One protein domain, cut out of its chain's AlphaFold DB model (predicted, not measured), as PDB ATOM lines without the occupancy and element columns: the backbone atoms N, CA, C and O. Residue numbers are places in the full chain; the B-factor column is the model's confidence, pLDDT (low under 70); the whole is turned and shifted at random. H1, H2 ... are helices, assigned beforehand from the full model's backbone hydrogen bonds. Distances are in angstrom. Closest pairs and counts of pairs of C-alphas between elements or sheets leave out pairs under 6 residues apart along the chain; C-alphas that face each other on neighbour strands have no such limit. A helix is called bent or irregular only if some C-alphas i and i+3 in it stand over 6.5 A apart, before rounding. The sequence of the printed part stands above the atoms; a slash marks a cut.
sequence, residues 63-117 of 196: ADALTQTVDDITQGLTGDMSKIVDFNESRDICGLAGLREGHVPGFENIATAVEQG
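This is residues 63 to 117 of the 196 residues of an uncharacterized protein of Octadecabacter antarcticus 307 (UniProt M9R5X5). There is little regular structure here: two short helices, H1 and H2, stand side by side at one end, and a long loop stretch, residues 90 to 117, leads away from H2 and folds back on itself at the other end. The 55 printed residues hold H1, then H2, and no named strand; the class is all helix, with 17 residues in named elements. The whole is compact, with a radius of gyration of the C-alphas of 11.3 A and spans of 30 by 21 by 16 A.

H1, residues 63 to 70, begins at C-alpha 63 (119.543, 88.526, 87.134) and is 10.6 A long from first to last C-alpha. A short link of 10 residues follows. H2, residues 81 to 89, is 12.1 A long and ends at C-alpha 89 (118.691, 85.480, 70.320). It is irregular: C-alphas 83 and 86 are 7.6 A apart.

H1 and H2 are close but not clearly touching; their closest C-alphas, those of Leu 66 and Ile 84, are 7.8 A apart. They run the same way at a shallow tilt of 28 degrees. Each O i to N i+4 pair of H1 is within hydrogen-bond range, against 3 of 5 in H2.

The two C-alphas farthest apart, those of Asp 71 and Glu 101, are 30.6 A apart. The printed part has no cut. Its mean pLDDT is 82.9, and no printed residue is under 70.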
ATOM      1  N   ALA A  63     118.163  88.393  87.617       81.50
ATOM      2  CA  ALA A  63     119.543  88.526  87.134       81.50
ATOM      3  C   ALA A  63     120.461  87.410  87.665       81.50
ATOM      4  O   ALA A  63     121.289  86.874  86.922       81.50
ATOM      5  N   ASP A  64     120.280  87.025  88.929       82.50
ATOM      6  CA  ASP A  64     121.036  85.938  89.549       82.50
ATOM      7  C   ASP A  64     120.581  84.582  88.998       82.50
ATOM      8  O   ASP A  64     121.417  83.734  88.680       82.50
ATOM      9  N   ALA A  65     119.266  84.401  88.808       82.62
ATOM     10  CA  ALA A  65     118.692  83.212  88.170       82.62
ATOM     11  C   ALA A  65     119.221  83.012  86.740       82.62
ATOM     12  O   ALA A  65     119.563  81.898  86.329       82.62
ATOM     13  N   LEU A  66     119.298  84.113  85.986       85.94
ATOM     14  CA  LEU A  66     119.781  84.140  84.616       85.94
ATOM     15  C   LEU A  66     121.255  83.760  84.543       85.94
ATOM     16  O   LEU A  66     121.609  82.849  83.803       85.94
ATOM     17  N   THR A  67     122.088  84.401  85.366       86.44
ATOM     18  CA  THR A  67     123.528  84.121  85.433       86.44
ATOM     19  C   THR A  67     123.781  82.652  85.766       86.44
ATOM     20  O   THR A  67     124.539  81.989  85.069       86.44
ATOM     21  N   GLN A  68     123.084  82.100  86.765       85.75
ATOM     22  CA  GLN A  68     123.211  80.683  87.120       85.75
ATOM     23  C   GLN A  68     122.793  79.736  85.990       85.75
ATOM     24  O   GLN A  68     123.365  78.656  85.863       85.75
ATOM     25  N   THR A  69     121.817  80.118  85.167       86.94
ATOM     26  CA  THR A  69     121.386  79.277  84.044       86.94
ATOM     27  C   THR A  69     122.369  79.347  82.880       86.94
ATOM     28  O   THR A  69     122.692  78.311  82.312       86.94
ATOM     29  N   VAL A  70     122.886  80.537  82.560       86.56
ATOM     30  CA  VAL A  70     123.931  80.708  81.531       86.56
ATOM     31  C   VAL A  70     125.223  79.985  81.926       86.56
ATOM     32  O   VAL A  70     125.873  79.387  81.076       86.56
ATOM     33  N   ASP A  71     125.569  79.987  83.216       87.50
ATOM     34  CA  ASP A  71     126.763  79.321  83.752       87.50
ATOM     35  C   ASP A  71     126.562  77.806  84.015       87.50
ATOM     36  O   ASP A  71     127.366  77.188  84.718       87.50
ATOM     37  N   ASP A  72     125.492  77.192  83.487       85.38
ATOM     38  CA  ASP A  72     125.146  75.765  83.643       85.38
ATOM     39  C   ASP A  72     124.970  75.287  85.108       85.38
ATOM     40  O   ASP A  72     125.006  74.088  85.410       85.38
ATOM     41  N   ILE A  73     124.749  76.204  86.056       84.69
ATOM     42  CA  ILE A  73     124.472  75.876  87.465       84.69
ATOM     43  C   ILE A  73     123.033  75.360  87.615       84.69
ATOM     44  O   ILE A  73     122.780  74.419  88.377       84.69
ATOM     45  N   THR A  74     122.089  75.952  86.881       83.81
ATOM     46  CA  THR A  74     120.674  75.558  86.842       83.81
ATOM     47  C   THR A  74     120.260  75.116  85.443       83.81
ATOM     48  O   THR A  74     120.672  75.693  84.449       83.81
ATOM     49  N   GLN A  75     119.399  74.094  85.356       83.50
ATOM     50  CA  GLN A  75     118.896  73.576  84.069       83.50
ATOM     51  C   GLN A  75     117.746  74.403  83.478       83.50
ATOM     52  O   GLN A  75     117.333  74.169  82.347       83.50
ATOM     53  N   GLY A  76     117.183  75.318  84.260       84.88
ATOM     54  CA  GLY A  76     116.074  76.159  83.849       84.88
ATOM     55  C   GLY A  76     115.735  77.174  84.928       84.88
ATOM     56  O   GLY A  76     116.064  76.984  86.101       84.88
ATOM     57  N   LEU A  77     115.061  78.236  84.506       86.06
ATOM     58  CA  LEU A  77     114.602  79.323  85.356       86.06
ATOM     59  C   LEU A  77     113.182  79.732  84.955       86.06
ATOM     60  O   LEU A  77     112.758  79.520  83.819       86.06
ATOM     61  N   THR A  78     112.468  80.350  85.885       83.00
ATOM     62  CA  THR A  78     111.238  81.100  85.613       83.00
ATOM     63  C   THR A  78     111.529  82.573  85.868       83.00
ATOM     64  O   THR A  78     112.065  82.893  86.925       83.00
ATOM     65  N   GLY A  79     111.204  83.458  84.929       80.25
ATOM     66  CA  GLY A  79     111.518  84.885  85.034       80.25
ATOM     67  C   GLY A  79     110.872  85.704  83.921       80.25
ATOM     68  O   GLY A  79     110.118  85.168  83.103       80.25
ATOM     69  N   ASP A  80     111.162  87.003  83.890       79.81
ATOM     70  CA  ASP A  80     110.557  87.919  82.925       79.81
ATOM     71  C   ASP A  80     111.105  87.729  81.499       79.81
ATOM     72  O   ASP A  80     112.311  87.803  81.253       79.81
ATOM     73  N   MET A  81     110.200  87.583  80.520       75.81
ATOM     74  CA  MET A  81     110.557  87.431  79.098       75.81
ATOM     75  C   MET A  81     111.444  88.585  78.597       75.81
ATOM     76  O   MET A  81     112.391  88.367  77.845       75.81
ATOM     77  N   SER A  82     111.198  89.808  79.080       73.94
ATOM     78  CA  SER A  82     111.973  91.005  78.726       73.94
ATOM     79  C   SER A  82     113.440  90.960  79.174       73.94
ATOM     80  O   SER A  82     114.234  91.783  78.725       73.94
ATOM     81  N   LYS A  83     113.823  90.020  80.048       74.38
ATOM     82  CA  LYS A  83     115.202  89.839  80.533       74.38
ATOM     83  C   LYS A  83     115.989  88.790  79.760       74.38
ATOM     84  O   LYS A  83     117.214  88.799  79.833       74.38
ATOM     85  N   ILE A  84     115.307  87.910  79.032       76.12
ATOM     86  CA  ILE A  84     115.946  86.796  78.320       76.12
ATOM     87  C   ILE A  84     116.042  87.018  76.813       76.12
ATOM     88  O   ILE A  84     116.612  86.175  76.131       76.12
ATOM     89  N   VAL A  85     115.508  88.129  76.293       74.69
ATOM     90  CA  VAL A  85     115.446  88.434  74.851       74.69
ATOM     91  C   VAL A  85     116.811  88.274  74.188       74.69
ATOM     92  O   VAL A  85     116.974  87.417  73.320       74.69
ATOM     93  N   ASP A  86     117.802  89.019  74.678       73.31
ATOM     94  CA  ASP A  86     119.155  89.041  74.116       73.31
ATOM     95  C   ASP A  86     119.830  87.654  74.193       73.31
ATOM     96  O   ASP A  86     120.523  87.242  73.265       73.31
ATOM     97  N   PHE A  87     119.578  86.898  75.269       73.50
ATOM     98  CA  PHE A  87     120.152  85.562  75.501       73.50
ATOM     99  C   PHE A  87     119.461  84.453  74.697       73.50
ATOM    100  O   PHE A  87     120.059  83.427  74.368       73.50
ATOM    101  N   ASN A  88     118.184  84.645  74.375       70.88
ATOM    102  CA  ASN A  88     117.431  83.745  73.514       70.88
ATOM    103  C   ASN A  88     117.836  83.940  72.046       70.88
ATOM    104  O   ASN A  88     117.956  82.966  71.302       70.88
ATOM    105  N   GLU A  89     118.117  85.181  71.636       74.06
ATOM    106  CA  GLU A  89     118.691  85.480  70.320       74.06
ATOM    107  C   GLU A  89     120.125  84.946  70.173       74.06
ATOM    108  O   GLU A  89     120.456  84.372  69.130       74.06
ATOM    109  N   SER A  90     120.960  85.053  71.217       78.88
ATOM    110  CA  SER A  90     122.317  84.479  71.223       78.88
ATOM    111  C   SER A  90     122.340  82.947  71.311       78.88
ATOM    112  O   SER A  90     123.365  82.332  71.012       78.88
ATOM    113  N   ARG A  91     121.193  82.321  71.623       75.56
ATOM    114  CA  ARG A  91     121.008  80.878  71.877       75.56
ATOM    115  C   ARG A  91     121.754  80.358  73.108       75.56
ATOM    116  O   ARG A  91     121.931  79.145  73.224       75.56
ATOM    117  N   ASP A  92     122.139  81.246  74.020       81.38
ATOM    118  CA  ASP A  92     122.673  80.864  75.332       81.38
ATOM    119  C   ASP A  92     121.559  80.303  76.227       81.38
ATOM    120  O   ASP A  92     121.803  79.482  77.106       81.38
ATOM    121  N   ILE A  93     120.311  80.707  75.973       84.31
ATOM    122  CA  ILE A  93     119.111  80.195  76.640       84.31
ATOM    123  C   ILE A  93     118.040  79.889  75.594       84.31
ATOM    124  O   ILE A  93     118.008  80.479  74.517       84.31
ATOM    125  N   CYS A  94     117.147  78.951  75.908       85.75
ATOM    126  CA  CYS A  94     115.992  78.624  75.084       85.75
ATOM    127  C   CYS A  94     114.699  78.817  75.884       85.75
ATOM    128  O   CYS A  94     114.479  78.145  76.892       85.75
ATOM    129  N   GLY A  95     113.833  79.723  75.425       87.50
ATOM    130  CA  GLY A  95     112.491  79.876  75.985       87.50
ATOM    131  C   GLY A  95     111.621  78.643  75.715       87.50
ATOM    132  O   GLY A  95     111.366  78.306  74.562       87.50
ATOM    133  N   LEU A  96     111.158  77.978  76.781       88.94
ATOM    134  CA  LEU A  96     110.371  76.738  76.686       88.94
ATOM    135  C   LEU A  96     108.858  76.973  76.655       88.94
ATOM    136  O   LEU A  96     108.137  76.289  75.931       88.94
ATOM    137  N   ALA A  97     108.370  77.906  77.474       89.06
ATOM    138  CA  ALA A  97     106.948  78.190  77.582       89.06
ATOM    139  C   ALA A  97     106.685  79.625  78.053       89.06
ATOM    140  O   ALA A  97     107.301  80.092  79.011       89.06
ATOM    141  N   GLY A  98     105.720  80.304  77.432       88.31
ATOM    142  CA  GLY A  98     105.095  81.499  78.002       88.31
ATOM    143  C   GLY A  98     104.008  81.124  79.016       88.31
ATOM    144  O   GLY A  98     103.073  80.402  78.674       88.31
ATOM    145  N   LEU A  99     104.087  81.633  80.250       87.31
ATOM    146  CA  LEU A  99     103.097  81.373  81.311       87.31
ATOM    147  C   LEU A  99     101.894  82.326  81.225       87.31
ATOM    148  O   LEU A  99     101.592  83.081  82.148       87.31
ATOM    149  N   ARG A 100     101.218  82.336  80.077       83.38
ATOM    150  CA  ARG A 100     100.046  83.177  79.799       83.38
ATOM    151  C   ARG A 100      99.133  82.510  78.770       83.38
ATOM    152  O   ARG A 100      99.538  81.550  78.129       83.38
ATOM    153  N   GLU A 101      97.934  83.051  78.576       84.88
ATOM    154  CA  GLU A 101      96.925  82.462  77.678       84.88
ATOM    155  C   GLU A 101      97.246  82.564  76.173       84.88
ATOM    156  O   GLU A 101      96.652  81.842  75.382       84.88
ATOM    157  N   GLY A 102      98.160  83.443  75.745       84.56
ATOM    158  CA  GLY A 102      98.499  83.603  74.322       84.56
ATOM    159  C   GLY A 102      99.955  83.992  74.064       84.56
ATOM    160  O   GLY A 102     100.755  84.121  74.991       84.56
ATOM    161  N   HIS A 103     100.321  84.271  72.814       83.44
ATOM    162  CA  HIS A 103     101.696  84.662  72.463       83.44
ATOM    163  C   HIS A 103     102.040  86.111  72.809       83.44
ATOM    164  O   HIS A 103     101.219  87.018  72.635       83.44
ATOM    165  N   VAL A 104     103.255  86.326  73.320       75.44
ATOM    166  CA  VAL A 104     103.795  87.673  73.542       75.44
ATOM    167  C   VAL A 104     104.232  88.237  72.186       75.44
ATOM    168  O   VAL A 104     104.961  87.541  71.478       75.44
ATOM    169  N   PRO A 105     103.824  89.468  71.822       74.38
ATOM    170  CA  PRO A 105     104.320  90.120  70.616       74.38
ATOM    171  C   PRO A 105     105.853  90.148  70.580       74.38
ATOM    172  O   PRO A 105     106.483  90.549  71.559       74.38
ATOM    173  N   GLY A 106     106.448  89.707  69.473       74.31
ATOM    174  CA  GLY A 106     107.900  89.572  69.312       74.31
ATOM    175  C   GLY A 106     108.496  88.247  69.812       74.31
ATOM    176  O   GLY A 106     109.688  88.021  69.627       74.31
ATOM    177  N   PHE A 107     107.689  87.363  70.409       77.50
ATOM    178  CA  PHE A 107     108.083  86.021  70.869       77.50
ATOM    179  C   PHE A 107     107.103  84.945  70.390       77.50
ATOM    180  O   PHE A 107     106.852  83.952  71.076       77.50
ATOM    181  N   GLU A 108     106.515  85.124  69.209       84.25
ATOM    182  CA  GLU A 108     105.513  84.214  68.639       84.25
ATOM    183  C   GLU A 108     106.058  82.799  68.390       84.25
ATOM    184  O   GLU A 108     105.298  81.848  68.236       84.25
ATOM    185  N   ASN A 109     107.381  82.634  68.362       84.12
ATOM    186  CA  ASN A 109     108.049  81.341  68.242       84.12
ATOM    187  C   ASN A 109     108.078  80.529  69.548       84.12
ATOM    188  O   ASN A 109     108.411  79.344  69.500       84.12
ATOM    189  N   ILE A 110     107.763  81.135  70.695       87.06
ATOM    190  CA  ILE A 110     107.699  80.453  71.989       87.06
ATOM    191  C   ILE A 110     106.235  80.092  72.264       87.06
ATOM    192  O   ILE A 110     105.383  80.972  72.404       87.06
ATOM    193  N   ALA A 111     105.943  78.791  72.343       90.81
ATOM    194  CA  ALA A 111     104.617  78.293  72.703       90.81
ATOM    195  C   ALA A 111     104.258  78.676  74.143       90.81
ATOM    196  O   ALA A 111     105.122  78.792  75.011       90.81
ATOM    197  N   THR A 112     102.979  78.837  74.439       91.12
ATOM    198  CA  THR A 112     102.499  78.989  75.817       91.12
ATOM    199  C   THR A 112     102.453  77.645  76.544       91.12
ATOM    200  O   THR A 112     102.451  76.584  75.918       91.12
ATOM    201  N   ALA A 113     102.403  77.664  77.878       89.88
ATOM    202  CA  ALA A 113     102.142  76.451  78.660       89.88
ATOM    203  C   ALA A 113     100.762  75.854  78.324       89.88
ATOM    204  O   ALA A 113     100.631  74.640  78.169       89.88
ATOM    205  N   VAL A 114      99.765  76.721  78.115       90.00
ATOM    206  CA  VAL A 114      98.388  76.343  77.764       90.00
ATOM    207  C   VAL A 114      98.334  75.605  76.423       90.00
ATOM    208  O   VAL A 114      97.721  74.544  76.330       90.00
ATOM    209  N   GLU A 115      99.034  76.094  75.396       91.88
ATOM    210  CA  GLU A 115      99.146  75.412  74.093       91.88
ATOM    211  C   GLU A 115      99.862  74.061  74.184       91.88
ATOM    212  O   GLU A 115      99.612  73.166  73.378       91.88
ATOM    213  N   GLN A 116     100.724  73.897  75.188       91.38
ATOM    214  CA  GLN A 116     101.398  72.637  75.499       91.38
ATOM    215  C   GLN A 116     100.538  71.699  76.366       91.38
ATOM    216  O   GLN A 116     100.998  70.623  76.744       91.38
ATOM    217  N   GLY A 117      99.286  72.068  76.661       90.44
ATOM    218  CA  GLY A 117      98.348  71.268  77.452       90.44
ATOM    219  C   GLY A 117      98.550  71.373  78.966       90.44
ATOM    220  O   GLY A 117      98.005  70.557  79.706       90.44
TER     221      GLY A 117